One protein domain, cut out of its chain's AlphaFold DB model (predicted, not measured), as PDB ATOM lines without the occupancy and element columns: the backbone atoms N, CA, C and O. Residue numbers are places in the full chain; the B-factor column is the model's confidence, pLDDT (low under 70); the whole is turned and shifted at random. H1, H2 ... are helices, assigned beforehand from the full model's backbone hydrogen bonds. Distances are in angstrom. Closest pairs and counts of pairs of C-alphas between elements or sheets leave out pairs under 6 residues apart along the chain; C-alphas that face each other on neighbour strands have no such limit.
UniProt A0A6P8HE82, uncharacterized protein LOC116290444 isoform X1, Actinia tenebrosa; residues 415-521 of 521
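What this domain is: This is residues 415 to 521 of the 521 residues of the protein "uncharacterized protein LOC116290444 isoform X1" of Actinia tenebrosa (UniProt A0A6P8HE82). Five helices form an uneven ring: H1 touches the side-by-side pair H3 and H5, and the hairpin of H6 and H7 comes back to H1, with H6 near H3. H4 crosses H3 on the outside, and a long loop, residues 435 to 449, makes one end, with short H2 after it. The printed part has 107 residues with seven named helices, H1 to H7 in order, and no named strand; its class is all helix. It is compact, with a radius of gyration of the C-alphas of 13.3 A and spans of 37 by 30 by 23 A.

How they stand to each other: Start at H1, residues 419 to 434: its residues 432 to 434 touch residues 457 to 461 of H3, residues 457 to 469, at a steep tilt of 51 degrees, closest at C-alphas 433 and 457, 5.0 A. H2, residues 450 to 454, is close to H1 but not clearly touching, closest at C-alphas 432 and 453, 7.6 A. H4, residues 473 to 480, touches H3, only just about perpendicular at 71 degrees, closest at C-alphas 462 and 476, 5.7 A. H5, residues 485 to 496, touches H3 at a shallow tilt of 10 degrees, the same way, closest at C-alphas 469 and 493, 5.9 A. Residues 423 to 430 of H1 touch residues 485 to 487 of H5, closest at C-alphas 426 and 487, 5.5 A. H6, residues 501 to 510, and H7, residues 514 to 520, form a hairpin, closest at C-alphas 505 and 517, 5.2 A. H7 touches H1, closest at C-alphas 425 and 520, 5.8 A. In H1, H5, H6 and H7 every O i to N i+4 pair is within hydrogen-bond range; H3 has 8 of 9, H4 1 of 4 with 3 of 5 O i to N i+3 pairs, H2 0 of 1 with 1 of 2.

Where its parts are: Find C-alpha 419 at (213.796, 401.478, 285.712); H1 runs 22.5 A from there to C-alpha 434. H3 measures 18.2 A, H5 16.8 A and H6 14.3 A. H7 ends at C-alpha 520, (219.479, 410.458, 291.228).

The domain as a whole: The C-alphas of His 439 and Arg 497 are the two farthest apart, 38.2 A. The printed part has no cut; the link from H1 to H2 is long. Look for pLDDT under 70 at residues 434 to 458.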
ATOM      1  N   ARG A 415     222.472 400.126 283.742       89.19
ATOM      2  CA  ARG A 415     221.304 399.312 283.354       89.19
ATOM      3  C   ARG A 415     220.664 398.521 284.497       89.19
ATOM      4  O   ARG A 415     219.511 398.126 284.360       89.19
ATOM      5  N   GLU A 416     221.397 398.272 285.575       89.44
ATOM      6  CA  GLU A 416     220.918 397.549 286.757       89.44
ATOM      7  C   GLU A 416     220.172 398.477 287.727       89.44
ATOM      8  O   GLU A 416     219.521 397.995 288.653       89.44
ATOM      9  N   LEU A 417     220.222 399.804 287.523       87.25
ATOM     10  CA  LEU A 417     219.408 400.737 288.300       87.25
ATOM     11  C   LEU A 417     217.918 400.419 288.115       87.25
ATOM     12  O   LEU A 417     217.506 400.048 287.014       87.25
ATOM     13  N   PRO A 418     217.072 400.621 289.142       89.81
ATOM     14  CA  PRO A 418     215.629 400.514 288.976       89.81
ATOM     15  C   PRO A 418     215.153 401.361 287.789       89.81
ATOM     16  O   PRO A 418     215.546 402.520 287.667       89.81
ATOM     17  N   ILE A 419     214.284 400.806 286.936       88.75
ATOM     18  CA  ILE A 419     213.796 401.478 285.712       88.75
ATOM     19  C   ILE A 419     213.277 402.886 286.024       88.75
ATOM     20  O   ILE A 419     213.571 403.829 285.298       88.75
ATOM     21  N   LYS A 420     212.571 403.038 287.150       88.62
ATOM     22  CA  LYS A 420     212.079 404.332 287.623       88.62
ATOM     23  C   LYS A 420     213.212 405.335 287.883       88.62
ATOM     24  O   LYS A 420     213.124 406.458 287.419       88.62
ATOM     25  N   ALA A 421     214.296 404.923 288.541       86.75
ATOM     26  CA  ALA A 421     215.446 405.794 288.797       86.75
ATOM     27  C   ALA A 421     216.158 406.207 287.497       86.75
ATOM     28  O   ALA A 421     216.565 407.356 287.354       86.75
ATOM     29  N   GLN A 422     216.256 405.295 286.519       89.00
ATOM     30  CA  GLN A 422     216.791 405.627 285.192       89.00
ATOM     31  C   GLN A 422     215.912 406.668 284.482       89.00
ATOM     32  O   GLN A 422     216.429 407.648 283.950       89.00
ATOM     33  N   GLN A 423     214.589 406.478 284.502       88.50
ATOM     34  CA  GLN A 423     213.619 407.401 283.903       88.50
ATOM     35  C   GLN A 423     213.640 408.776 284.573       88.50
ATOM     36  O   GLN A 423     213.684 409.785 283.871       88.50
ATOM     37  N   ASP A 424     213.672 408.812 285.906       87.75
ATOM     38  CA  ASP A 424     213.737 410.047 286.687       87.75
ATOM     39  C   ASP A 424     215.029 410.822 286.359       87.75
ATOM     40  O   ASP A 424     214.980 412.023 286.082       87.75
ATOM     41  N   LEU A 425     216.173 410.128 286.259       88.44
ATOM     42  CA  LEU A 425     217.437 410.729 285.826       88.44
ATOM     43  C   LEU A 425     217.364 411.256 284.387       88.44
ATOM     44  O   LEU A 425     217.812 412.371 284.118       88.44
ATOM     45  N   PHE A 426     216.812 410.487 283.441       89.31
ATOM     46  CA  PHE A 426     216.673 410.938 282.052       89.31
ATOM     47  C   PHE A 426     215.798 412.178 281.948       89.31
ATOM     48  O   PHE A 426     216.129 413.100 281.203       89.31
ATOM     49  N   GLN A 427     214.694 412.209 282.691       87.88
ATOM     50  CA  GLN A 427     213.801 413.353 282.726       87.88
ATOM     51  C   GLN A 427     214.516 414.576 283.298       87.88
ATOM     52  O   GLN A 427     214.452 415.643 282.691       87.88
ATOM     53  N   ALA A 428     215.251 414.420 284.398       86.88
ATOM     54  CA  ALA A 428     215.987 415.517 285.014       86.88
ATOM     55  C   ALA A 428     217.094 416.065 284.095       86.88
ATOM     56  O   ALA A 428     217.191 417.275 283.898       86.88
ATOM     57  N   ILE A 429     217.863 415.185 283.442       85.56
ATOM     58  CA  ILE A 429     218.877 415.587 282.459       85.56
ATOM     59  C   ILE A 429     218.224 416.280 281.246       85.56
ATOM     60  O   ILE A 429     218.728 417.301 280.787       85.56
ATOM     61  N   ASN A 430     217.094 415.774 280.736       83.38
ATOM     62  CA  ASN A 430     216.380 416.399 279.614       83.38
ATOM     63  C   ASN A 430     215.827 417.784 279.973       83.38
ATOM     64  O   ASN A 430     215.888 418.691 279.145       83.38
ATOM     65  N   VAL A 431     215.318 417.980 281.195       83.00
ATOM     66  CA  VAL A 431     214.878 419.303 281.674       83.00
ATOM     67  C   VAL A 431     216.043 420.296 281.659       83.00
ATOM     68  O   VAL A 431     215.853 421.443 281.260       83.00
ATOM     69  N   CYS A 432     217.252 419.846 281.998       77.12
ATOM     70  CA  CYS A 432     218.473 420.644 281.879       77.12
ATOM     71  C   CYS A 432     218.961 420.849 280.433       77.12
ATOM     72  O   CYS A 432     219.865 421.641 280.226       77.12
ATOM     73  N   PHE A 433     218.416 420.153 279.430       72.75
ATOM     74  CA  PHE A 433     218.814 420.340 278.026       72.75
ATOM     75  C   PHE A 433     217.925 421.292 277.252       72.75
ATOM     76  O   PHE A 433     218.396 421.957 276.335       72.75
ATOM     77  N   VAL A 434     216.628 421.300 277.543       66.31
ATOM     78  CA  VAL A 434     215.678 422.046 276.711       66.31
ATOM     79  C   VAL A 434     215.788 423.553 276.965       66.31
ATOM     80  O   VAL A 434     215.321 424.331 276.135       66.31
ATOM     81  N   GLY A 435     216.430 423.965 278.069       55.62
ATOM     82  CA  GLY A 435     216.306 425.306 278.625       55.62
ATOM     83  C   GLY A 435     214.854 425.544 279.007       55.62
ATOM     84  O   GLY A 435     213.946 425.214 278.253       55.62
ATOM     85  N   PHE A 436     214.581 426.043 280.211       47.91
ATOM     86  CA  PHE A 436     213.202 426.210 280.680       47.91
ATOM     87  C   PHE A 436     212.308 426.836 279.590       47.91
ATOM     88  O   PHE A 436     212.471 428.029 279.304       47.91
ATOM     89  N   PRO A 437     211.347 426.094 278.992       41.91
ATOM     90  CA  PRO A 437     210.304 426.755 278.244       41.91
ATOM     91  C   PRO A 437     209.565 427.601 279.273       41.91
ATOM     92  O   PRO A 437     209.198 427.134 280.356       41.91
ATOM     93  N   SER A 438     209.442 428.891 278.985       41.22
ATOM     94  CA  SER A 438     208.712 429.810 279.836       41.22
ATOM     95  C   SER A 438     207.337 429.221 280.169       41.22
ATOM     96  O   SER A 438     206.531 429.003 279.270       41.22
ATOM     97  N   HIS A 439     207.089 429.077 281.473       36.12
ATOM     98  CA  HIS A 439     205.793 428.934 282.136       36.12
ATOM     99  C   HIS A 439     205.140 427.535 282.293       36.12
ATOM    100  O   HIS A 439     204.714 426.894 281.345       36.12
ATOM    101  N   VAL A 440     204.943 427.211 283.586       39.81
ATOM    102  CA  VAL A 440     203.850 426.442 284.226       39.81
ATOM    103  C   VAL A 440     203.732 424.953 283.873       39.81
ATOM    104  O   VAL A 440     202.988 424.607 282.976       39.81
ATOM    105  N   GLU A 441     204.396 424.080 284.651       39.25
ATOM    106  CA  GLU A 441     203.760 422.890 285.285       39.25
ATOM    107  C   GLU A 441     204.719 421.988 286.093       39.25
ATOM    108  O   GLU A 441     204.263 421.186 286.902       39.25
ATOM    109  N   LEU A 442     206.043 422.166 286.023       42.00
ATOM    110  CA  LEU A 442     207.004 421.317 286.763       42.00
ATOM    111  C   LEU A 442     207.324 421.766 288.209       42.00
ATOM    112  O   LEU A 442     208.303 421.322 288.803       42.00
ATOM    113  N   GLN A 443     206.498 422.620 288.824       37.38
ATOM    114  CA  GLN A 443     206.769 423.189 290.159       37.38
ATOM    115  C   GLN A 443     206.410 422.295 291.360       37.38
ATOM    116  O   GLN A 443     206.619 422.714 292.496       37.38
ATOM    117  N   LYS A 444     205.880 421.081 291.165       37.72
ATOM    118  CA  LYS A 444     205.403 420.251 292.290       37.72
ATOM    119  C   LYS A 444     206.288 419.067 292.694       37.72
ATOM    120  O   LYS A 444     205.900 418.363 293.618       37.72
ATOM    121  N   GLY A 445     207.451 418.846 292.075       37.72
ATOM    122  CA  GLY A 445     208.233 417.632 292.371       37.72
ATOM    123  C   GLY A 445     209.752 417.754 292.399       37.72
ATOM    124  O   GLY A 445     210.380 417.024 293.153       37.72
ATOM    125  N   LEU A 446     210.352 418.667 291.632       42.66
ATOM    126  CA  LEU A 446     211.807 418.788 291.575       42.66
ATOM    127  C   LEU A 446     212.282 419.933 292.470       42.66
ATOM    128  O   LEU A 446     212.224 421.103 292.091       42.66
ATOM    129  N   HIS A 447     212.804 419.591 293.647       46.88
ATOM    130  CA  HIS A 447     213.605 420.491 294.483       46.88
ATOM    131  C   HIS A 447     215.022 420.670 293.905       46.88
ATOM    132  O   HIS A 447     216.002 420.760 294.642       46.88
ATOM    133  N   CYS A 448     215.150 420.767 292.580       44.41
ATOM    134  CA  CYS A 448     216.414 421.141 291.971       44.41
ATOM    135  C   CYS A 448     216.645 422.624 292.299       44.41
ATOM    136  O   CYS A 448     215.913 423.502 291.830       44.41
ATOM    137  N   SER A 449     217.597 422.898 293.199       45.53
ATOM    138  CA  SER A 449     217.974 424.256 293.604       45.53
ATOM    139  C   SER A 449     218.170 425.122 292.357       45.53
ATOM    140  O   SER A 449     218.805 424.694 291.392       45.53
ATOM    141  N   ARG A 450     217.660 426.361 292.383       45.25
ATOM    142  CA  ARG A 450     217.836 427.384 291.328       45.25
ATOM    143  C   ARG A 450     219.302 427.574 290.897       45.25
ATOM    144  O   ARG A 450     219.553 428.158 289.849       45.25
ATOM    145  N   GLU A 451     220.254 427.091 291.690       46.16
ATOM    146  CA  GLU A 451     221.692 427.090 291.413       46.16
ATOM    147  C   GLU A 451     222.119 426.140 290.280       46.16
ATOM    148  O   GLU A 451     223.123 426.418 289.632       46.16
ATOM    149  N   ALA A 452     221.344 425.094 289.954       47.06
ATOM    150  CA  ALA A 452     221.632 424.203 288.819       47.06
ATOM    151  C   ALA A 452     221.363 424.851 287.439       47.06
ATOM    152  O   ALA A 452     221.788 424.334 286.412       47.06
ATOM    153  N   ALA A 453     220.691 426.008 287.397       47.50
ATOM    154  CA  ALA A 453     220.197 426.641 286.168       47.50
ATOM    155  C   ALA A 453     221.205 427.585 285.468       47.50
ATOM    156  O   ALA A 453     220.800 428.457 284.700       47.50
ATOM    157  N   LYS A 454     222.508 427.470 285.757       50.66
ATOM    158  CA  LYS A 454     223.581 428.234 285.078       50.66
ATOM    159  C   LYS A 454     224.522 427.365 284.242       50.66
ATOM    160  O   LYS A 454     225.575 427.843 283.821       50.66
ATOM    161  N   VAL A 455     224.171 426.104 284.015       54.47
ATOM    162  CA  VAL A 455     224.861 425.304 283.005       54.47
ATOM    163  C   VAL A 455     224.394 425.826 281.647       54.47
ATOM    164  O   VAL A 455     223.206 426.003 281.431       54.47
ATOM    165  N   ASP A 456     225.325 426.167 280.762       62.31
ATOM    166  CA  ASP A 456     225.003 426.500 279.373       62.31
ATOM    167  C   ASP A 456     224.442 425.221 278.728       62.31
ATOM    168  O   ASP A 456     225.200 424.271 278.524       62.31
ATOM    169  N   ASP A 457     223.122 425.134 278.542       59.38
ATOM    170  CA  ASP A 457     222.382 423.887 278.263       59.38
ATOM    171  C   ASP A 457     222.930 423.123 277.039       59.38
ATOM    172  O   ASP A 457     223.049 421.890 277.049       59.38
ATOM    173  N   ASP A 458     223.395 423.859 276.024       63.19
ATOM    174  CA  ASP A 458     224.039 423.304 274.829       63.19
ATOM    175  C   ASP A 458     225.356 422.574 275.159       63.19
ATOM    176  O   ASP A 458     225.750 421.622 274.476       63.19
ATOM    177  N   THR A 459     226.034 422.952 276.248       71.69
ATOM    178  CA  THR A 459     227.320 422.368 276.633       71.69
ATOM    179  C   THR A 459     227.188 421.004 277.292       71.69
ATOM    180  O   THR A 459     228.028 420.147 277.013       71.69
ATOM    181  N   LEU A 460     226.169 420.741 278.120       77.44
ATOM    182  CA  LEU A 460     226.053 419.449 278.811       77.44
ATOM    183  C   LEU A 460     225.746 418.325 277.816       77.44
ATOM    184  O   LEU A 460     226.431 417.297 277.816       77.44
ATOM    185  N   LEU A 461     224.782 418.541 276.916       76.69
ATOM    186  CA  LEU A 461     224.414 417.569 275.886       76.69
ATOM    187  C   LEU A 461     225.573 417.327 274.922       76.69
ATOM    188  O   LEU A 461     225.942 416.182 274.657       76.69
ATOM    189  N   GLN A 462     226.184 418.405 274.421       76.94
ATOM    190  CA  GLN A 462     227.319 418.308 273.510       76.94
ATOM    191  C   GLN A 462     228.480 417.538 274.131       76.94
ATOM    192  O   GLN A 462     229.122 416.724 273.461       76.94
ATOM    193  N   ARG A 463     228.731 417.753 275.421       75.69
ATOM    194  CA  ARG A 463     229.809 417.085 276.149       75.69
ATOM    195  C   ARG A 463     229.486 415.631 276.460       75.69
ATOM    196  O   ARG A 463     230.379 414.810 276.296       75.69
ATOM    197  N   LEU A 464     228.243 415.292 276.804       77.56
ATOM    198  CA  LEU A 464     227.817 413.897 276.957       77.56
ATOM    199  C   LEU A 464     227.958 413.127 275.639       77.56
ATOM    200  O   LEU A 464     228.545 412.053 275.627       77.56
ATOM    201  N   VAL A 465     227.511 413.695 274.514       80.06
ATOM    202  CA  VAL A 465     227.685 413.084 273.182       80.06
ATOM    203  C   VAL A 465     229.166 412.897 272.841       80.06
ATOM    204  O   VAL A 465     229.554 411.842 272.339       80.06
ATOM    205  N   THR A 466     230.002 413.895 273.131       81.38
ATOM    206  CA  THR A 466     231.431 413.841 272.796       81.38
ATOM    207  C   THR A 466     232.190 412.852 273.685       81.38
ATOM    208  O   THR A 466     232.932 412.024 273.168       81.38
ATOM    209  N   GLU A 467     232.002 412.899 275.005       77.75
ATOM    210  CA  GLU A 467     232.757 412.067 275.954       77.75
ATOM    211  C   GLU A 467     232.246 410.636 276.049       77.75
ATOM    212  O   GLU A 467     233.058 409.716 276.124       77.75
ATOM    213  N   LEU A 468     230.925 410.429 276.051       78.94
ATOM    214  CA  LEU A 468     230.371 409.080 276.104       78.94
ATOM    215  C   LEU A 468     230.486 408.427 274.730       78.94
ATOM    216  O   LEU A 468     231.093 407.375 274.577       78.94
ATOM    217  N   LEU A 469     229.935 409.039 273.685       82.06
ATOM    218  CA  LEU A 469     229.824 408.350 272.399       82.06
ATOM    219  C   LEU A 469     231.061 408.500 271.505       82.06
ATOM    220  O   LEU A 469     231.103 407.858 270.454       82.06
ATOM    221  N   GLY A 470     232.038 409.338 271.876       83.06
ATOM    222  CA  GLY A 470     233.179 409.672 271.012       83.06
ATOM    223  C   GLY A 470     232.749 410.384 269.727       83.06
ATOM    224  O   GLY A 470     233.432 410.308 268.707       83.06
ATOM    225  N   LYS A 471     231.564 411.004 269.740       84.31
ATOM    226  CA  LYS A 471     230.922 411.581 268.559       84.31
ATOM    227  C   LYS A 471     231.269 413.055 268.409       84.31
ATOM    228  O   LYS A 471     231.459 413.767 269.391       84.31
ATOM    229  N   SER A 472     231.342 413.523 267.166       80.62
ATOM    230  CA  SER A 472     231.628 414.929 266.885       80.62
ATOM    231  C   SER A 472     230.498 415.835 267.372       80.62
ATOM    232  O   SER A 472     229.325 415.457 267.386       80.62
ATOM    233  N   SER A 473     230.838 417.089 267.676       72.69
ATOM    234  CA  SER A 473     229.862 418.129 268.013       72.69
ATOM    235  C   SER A 473     228.795 418.326 266.935       72.69
ATOM    236  O   SER A 473     227.675 418.689 267.245       72.69
ATOM    237  N   THR A 474     229.085 418.037 265.666       74.44
ATOM    238  CA  THR A 474     228.096 418.117 264.578       74.44
ATOM    239  C   THR A 474     226.973 417.085 264.700       74.44
ATOM    240  O   THR A 474     225.881 417.297 264.175       74.44
ATOM    241  N   GLN A 475     227.202 415.984 265.421       79.50
ATOM    242  CA  GLN A 475     226.197 414.949 265.654       79.50
ATOM    243  C   GLN A 475     225.274 415.272 266.835       79.50
ATOM    244  O   GLN A 475     224.254 414.605 266.992       79.50
ATOM    245  N   THR A 476     225.547 416.314 267.628       80.56
ATOM    246  CA  THR A 476     224.650 416.735 268.722       80.56
ATOM    247  C   THR A 476     223.291 417.171 268.195       80.56
ATOM    248  O   THR A 476     222.272 416.844 268.794       80.56
ATOM    249  N   HIS A 477     223.262 417.785 267.006       80.81
ATOM    250  CA  HIS A 477     222.032 418.212 266.346       80.81
ATOM    251  C   HIS A 477     221.098 417.041 265.979       80.81
ATOM    252  O   HIS A 477     219.891 417.219 265.825       80.81
ATOM    253  N   HIS A 478     221.636 415.822 265.840       85.12
ATOM    254  CA  HIS A 478     220.814 414.624 265.674       85.12
ATOM    255  C   HIS A 478     220.059 414.279 266.965       85.12
ATOM    256  O   HIS A 478     218.901 413.867 266.905       85.12
ATOM    257  N   TYR A 479     220.701 414.452 268.123       84.38
ATOM    258  CA  TYR A 479     220.115 414.132 269.424       84.38
ATOM    259  C   TYR A 479     219.180 415.224 269.928       84.38
ATOM    260  O   TYR A 479     218.139 414.883 270.473       84.38
ATOM    261  N   THR A 480     219.475 416.504 269.683       82.06
ATOM    262  CA  THR A 480     218.571 417.608 270.063       82.06
ATOM    263  C   THR A 480     217.215 417.533 269.364       82.06
ATOM    264  O   THR A 480     216.213 417.969 269.917       82.06
ATOM    265  N   LYS A 481     217.148 416.945 268.160       84.81
ATOM    266  CA  LYS A 481     215.880 416.704 267.448       84.81
ATOM    267  C   LYS A 481     215.033 415.587 268.054       84.81
ATOM    268  O   LYS A 481     213.865 415.457 267.694       84.81
ATOM    269  N   LYS A 482     215.602 414.757 268.929       82.69
ATOM    270  CA  LYS A 482     214.864 413.707 269.632       82.69
ATOM    271  C   LYS A 482     214.334 414.286 270.938       82.69
ATOM    272  O   LYS A 482     215.103 414.832 271.716       82.69
ATOM    273  N   GLY A 483     213.038 414.109 271.203       80.69
ATOM    274  CA  GLY A 483     212.404 414.595 272.439       80.69
ATOM    275  C   GLY A 483     213.058 414.071 273.725       80.69
ATOM    276  O   GLY A 483     213.017 414.750 274.742       80.69
ATOM    277  N   ASN A 484     213.737 412.916 273.655       85.44
ATOM    278  CA  ASN A 484     214.449 412.294 274.773       85.44
ATOM    279  C   ASN A 484     215.945 412.125 274.448       85.44
ATOM    280  O   ASN A 484     216.450 411.006 274.278       85.44
ATOM    281  N   ALA A 485     216.658 413.242 274.309       86.69
ATOM    282  CA  ALA A 485     218.072 413.236 273.946       86.69
ATOM    283  C   ALA A 485     218.934 412.461 274.966       86.69
ATOM    284  O   ALA A 485     219.727 411.609 274.558       86.69
ATOM    285  N   ALA A 486     218.728 412.688 276.274       87.19
ATOM    286  CA  ALA A 486     219.475 412.031 277.356       87.19
ATOM    287  C   ALA A 486     219.342 410.506 277.311       87.19
ATOM    288  O   ALA A 486     220.339 409.785 277.286       87.19
ATOM    289  N   GLU A 487     218.097 410.033 277.248       90.31
ATOM    290  CA  GLU A 487     217.755 408.613 277.184       90.31
ATOM    291  C   GLU A 487     218.393 407.959 275.959       90.31
ATOM    292  O   GLU A 487     219.053 406.931 276.076       90.31
ATOM    293  N   THR A 488     218.280 408.594 274.788       90.38
ATOM    294  CA  THR A 488     218.856 408.055 273.550       90.38
ATOM    295  C   THR A 488     220.377 407.921 273.653       90.38
ATOM    296  O   THR A 488     220.930 406.895 273.256       90.38
ATOM    297  N   ILE A 489     221.061 408.944 274.176       89.00
ATOM    298  CA  ILE A 489     222.525 408.961 274.305       89.00
ATOM    299  C   ILE A 489     222.991 407.890 275.281       89.00
ATOM    300  O   ILE A 489     223.882 407.108 274.950       89.00
ATOM    301  N   LEU A 490     222.391 407.840 276.471       86.94
ATOM    302  CA  LEU A 490     222.781 406.889 277.506       86.94
ATOM    303  C   LEU A 490     222.439 405.458 277.095       86.94
ATOM    304  O   LEU A 490     223.256 404.562 277.303       86.94
ATOM    305  N   HIS A 491     221.303 405.237 276.432       89.06
ATOM    306  CA  HIS A 491     220.947 403.930 275.892       89.06
ATOM    307  C   HIS A 491     221.929 403.476 274.804       89.06
ATOM    308  O   HIS A 491     222.425 402.350 274.868       89.06
ATOM    309  N   GLU A 492     222.268 404.348 273.846       90.75
ATOM    310  CA  GLU A 492     223.257 404.043 272.804       90.75
ATOM    311  C   GLU A 492     224.648 403.788 273.399       90.75
ATOM    312  O   GLU A 492     225.338 402.850 272.992       90.75
ATOM    313  N   PHE A 493     225.062 404.577 274.392       88.00
ATOM    314  CA  PHE A 493     226.335 404.357 275.073       88.00
ATOM    315  C   PHE A 493     226.339 403.006 275.787       88.00
ATOM    316  O   PHE A 493     227.259 402.216 275.585       88.00
ATOM    317  N   CYS A 494     225.274 402.690 276.528       87.81
ATOM    318  CA  CYS A 494     225.135 401.416 277.232       87.81
ATOM    319  C   CYS A 494     225.042 400.204 276.289       87.81
ATOM    320  O   CYS A 494     225.282 399.078 276.719       87.81
ATOM    321  N   GLN A 495     224.657 400.394 275.020       88.44
ATOM    322  CA  GLN A 495     224.713 399.340 274.000       88.44
ATOM    323  C   GLN A 495     226.144 399.065 273.535       88.44
ATOM    324  O   GLN A 495     226.472 397.923 273.228       88.44
ATOM    325  N   LYS A 496     226.984 400.100 273.474       87.75
ATOM    326  CA  LYS A 496     228.371 400.005 272.997       87.75
ATOM    327  C   LYS A 496     229.355 399.628 274.098       87.75
ATOM    328  O   LYS A 496     230.366 398.991 273.821       87.75
ATOM    329  N   ARG A 497     229.087 400.049 275.334       87.75
ATOM    330  CA  ARG A 497     229.975 399.864 276.477       87.75
ATOM    331  C   ARG A 497     229.179 399.703 277.768       87.75
ATOM    332  O   ARG A 497     228.123 400.294 277.955       87.75
ATOM    333  N   ARG A 498     229.743 398.940 278.704       90.69
ATOM    334  CA  ARG A 498     229.288 398.890 280.096       90.69
ATOM    335  C   ARG A 498     229.560 400.242 280.778       90.69
ATOM    336  O   ARG A 498     230.721 400.569 281.002       90.69
ATOM    337  N   LEU A 499     228.503 401.004 281.071       89.25
ATOM    338  CA  LEU A 499     228.560 402.246 281.852       89.25
ATOM    339  C   LEU A 499     228.351 401.932 283.332       89.25
ATOM    340  O   LEU A 499     227.313 401.367 283.686       89.25
ATOM    341  N   LEU A 500     229.297 402.307 284.186       90.56
ATOM    342  CA  LEU A 500     229.142 402.175 285.635       90.56
ATOM    343  C   LEU A 500     228.419 403.397 286.220       90.56
ATOM    344  O   LEU A 500     228.590 404.518 285.738       90.56
ATOM    345  N   VAL A 501     227.645 403.200 287.291       89.69
ATOM    346  CA  VAL A 501     226.946 404.295 287.995       89.69
ATOM    347  C   VAL A 501     227.938 405.355 288.491       89.69
ATOM    348  O   VAL A 501     227.706 406.550 288.316       89.69
ATOM    349  N   GLY A 502     229.089 404.929 289.023       86.06
ATOM    350  CA  GLY A 502     230.160 405.837 289.445       86.06
ATOM    351  C   GLY A 502     230.780 406.639 288.295       86.06
ATOM    352  O   GLY A 502     231.040 407.830 288.454       86.06
ATOM    353  N   GLU A 503     230.950 406.028 287.114       87.19
ATOM    354  CA  GLU A 503     231.431 406.736 285.918       87.19
ATOM    355  C   GLU A 503     230.440 407.830 285.499       87.19
ATOM    356  O   GLU A 503     230.850 408.956 285.218       87.19
ATOM    357  N   LEU A 504     229.139 407.522 285.496       88.69
ATOM    358  CA  LEU A 504     228.100 408.498 285.170       88.69
ATOM    359  C   LEU A 504     228.049 409.636 286.197       88.69
ATOM    360  O   LEU A 504     227.968 410.800 285.805       88.69
ATOM    361  N   TYR A 505     228.164 409.322 287.490       88.69
ATOM    362  CA  TYR A 505     228.237 410.322 288.555       88.69
ATOM    363  C   TYR A 505     229.410 411.284 288.337       88.69
ATOM    364  O   TYR A 505     229.228 412.500 288.333       88.69
ATOM    365  N   ASP A 506     230.615 410.760 288.100       84.25
ATOM    366  CA  ASP A 506     231.797 411.594 287.876       84.25
ATOM    367  C   ASP A 506     231.680 412.451 286.612       84.25
ATOM    368  O   ASP A 506     232.154 413.590 286.603       84.25
ATOM    369  N   ILE A 507     231.041 411.940 285.555       84.94
ATOM    370  CA  ILE A 507     230.747 412.723 284.349       84.94
ATOM    371  C   ILE A 507     229.809 413.878 284.693       84.94
ATOM    372  O   ILE A 507     230.132 415.020 284.381       84.94
ATOM    373  N   LEU A 508     228.698 413.626 285.384       86.06
ATOM    374  CA  LEU A 508     227.759 414.681 285.773       86.06
ATOM    375  C   LEU A 508     228.424 415.729 286.679       86.06
ATOM    376  O   LEU A 508     228.284 416.928 286.440       86.06
ATOM    377  N   VAL A 509     229.235 415.308 287.656       84.31
ATOM    378  CA  VAL A 509     229.967 416.234 288.536       84.31
ATOM    379  C   VAL A 509     230.985 417.077 287.768       84.31
ATOM    380  O   VAL A 509     231.064 418.284 287.989       84.31
ATOM    381  N   LYS A 510     231.749 416.484 286.842       80.75
ATOM    382  CA  LYS A 510     232.707 417.222 285.993       80.75
ATOM    383  C   LYS A 510     232.043 418.257 285.087       80.75
ATOM    384  O   LYS A 510     232.743 419.096 284.515       80.75
ATOM    385  N   ARG A 511     230.729 418.158 284.887       80.00
ATOM    386  CA  ARG A 511     229.945 419.011 283.991       80.00
ATOM    387  C   ARG A 511     228.988 419.936 284.734       80.00
ATOM    388  O   ARG A 511     227.983 420.336 284.162       80.00
ATOM    389  N   ASP A 512     229.300 420.252 285.991       80.62
ATOM    390  CA  ASP A 512     228.514 421.148 286.846       80.62
ATOM    391  C   ASP A 512     227.060 420.676 287.075       80.62
ATOM    392  O   ASP A 512     226.231 421.403 287.612       80.62
ATOM    393  N   ALA A 513     226.765 419.409 286.760       85.00
ATOM    394  CA  ALA A 513     225.493 418.730 287.005       85.00
ATOM    395  C   ALA A 513     225.556 417.862 288.275       85.00
ATOM    396  O   ALA A 513     224.884 416.840 288.407       85.00
ATOM    397  N   ALA A 514     226.393 418.266 289.230       83.19
ATOM    398  CA  ALA A 514     226.629 417.527 290.459       83.19
ATOM    399  C   ALA A 514     225.356 417.364 291.310       83.19
ATOM    400  O   ALA A 514     225.215 416.364 292.005       83.19
ATOM    401  N   ALA A 515     224.430 418.328 291.244       83.50
ATOM    402  CA  ALA A 515     223.157 418.265 291.961       83.50
ATOM    403  C   ALA A 515     222.282 417.111 291.455       83.50
ATOM    404  O   ALA A 515     221.769 416.343 292.260       83.50
ATOM    405  N   LEU A 516     222.201 416.937 290.130       85.50
ATOM    406  CA  LEU A 516     221.517 415.797 289.513       85.50
ATOM    407  C   LEU A 516     222.188 414.478 289.897       85.50
ATOM    408  O   LEU A 516     221.511 413.501 290.197       85.50
ATOM    409  N   ALA A 517     223.522 414.459 289.896       86.62
ATOM    410  CA  ALA A 517     224.287 413.280 290.271       86.62
ATOM    411  C   ALA A 517     223.990 412.863 291.717       86.62
ATOM    412  O   ALA A 517     223.776 411.689 291.971       86.62
ATOM    413  N   ASP A 518     223.946 413.812 292.653       83.31
ATOM    414  CA  ASP A 518     223.584 413.514 294.038       83.31
ATOM    415  C   ASP A 518     222.106 413.120 294.173       83.31
ATOM    416  O   ASP A 518     221.783 412.227 294.941       83.31
ATOM    417  N   GLU A 519     221.179 413.747 293.454       84.56
ATOM    418  CA  GLU A 519     219.750 413.449 293.615       84.56
ATOM    419  C   GLU A 519     219.365 412.054 293.096       84.56
ATOM    420  O   GLU A 519     218.567 411.362 293.730       84.56
ATOM    421  N   TYR A 520     219.953 411.627 291.976       85.25
ATOM    422  CA  TYR A 520     219.479 410.458 291.228       85.25
ATOM    423  C   TYR A 520     220.434 409.256 291.223       85.25
ATOM    424  O   TYR A 520     220.017 408.174 290.800       85.25
ATOM    425  N   LEU A 521     221.689 409.418 291.668       84.81
ATOM    426  CA  LEU A 521     222.711 408.362 291.714       84.81
ATOM    427  C   LEU A 521     223.270 408.177 293.136       84.81
ATOM    428  O   LEU A 521     223.524 407.006 293.499       84.81
TER     429      LEU A 521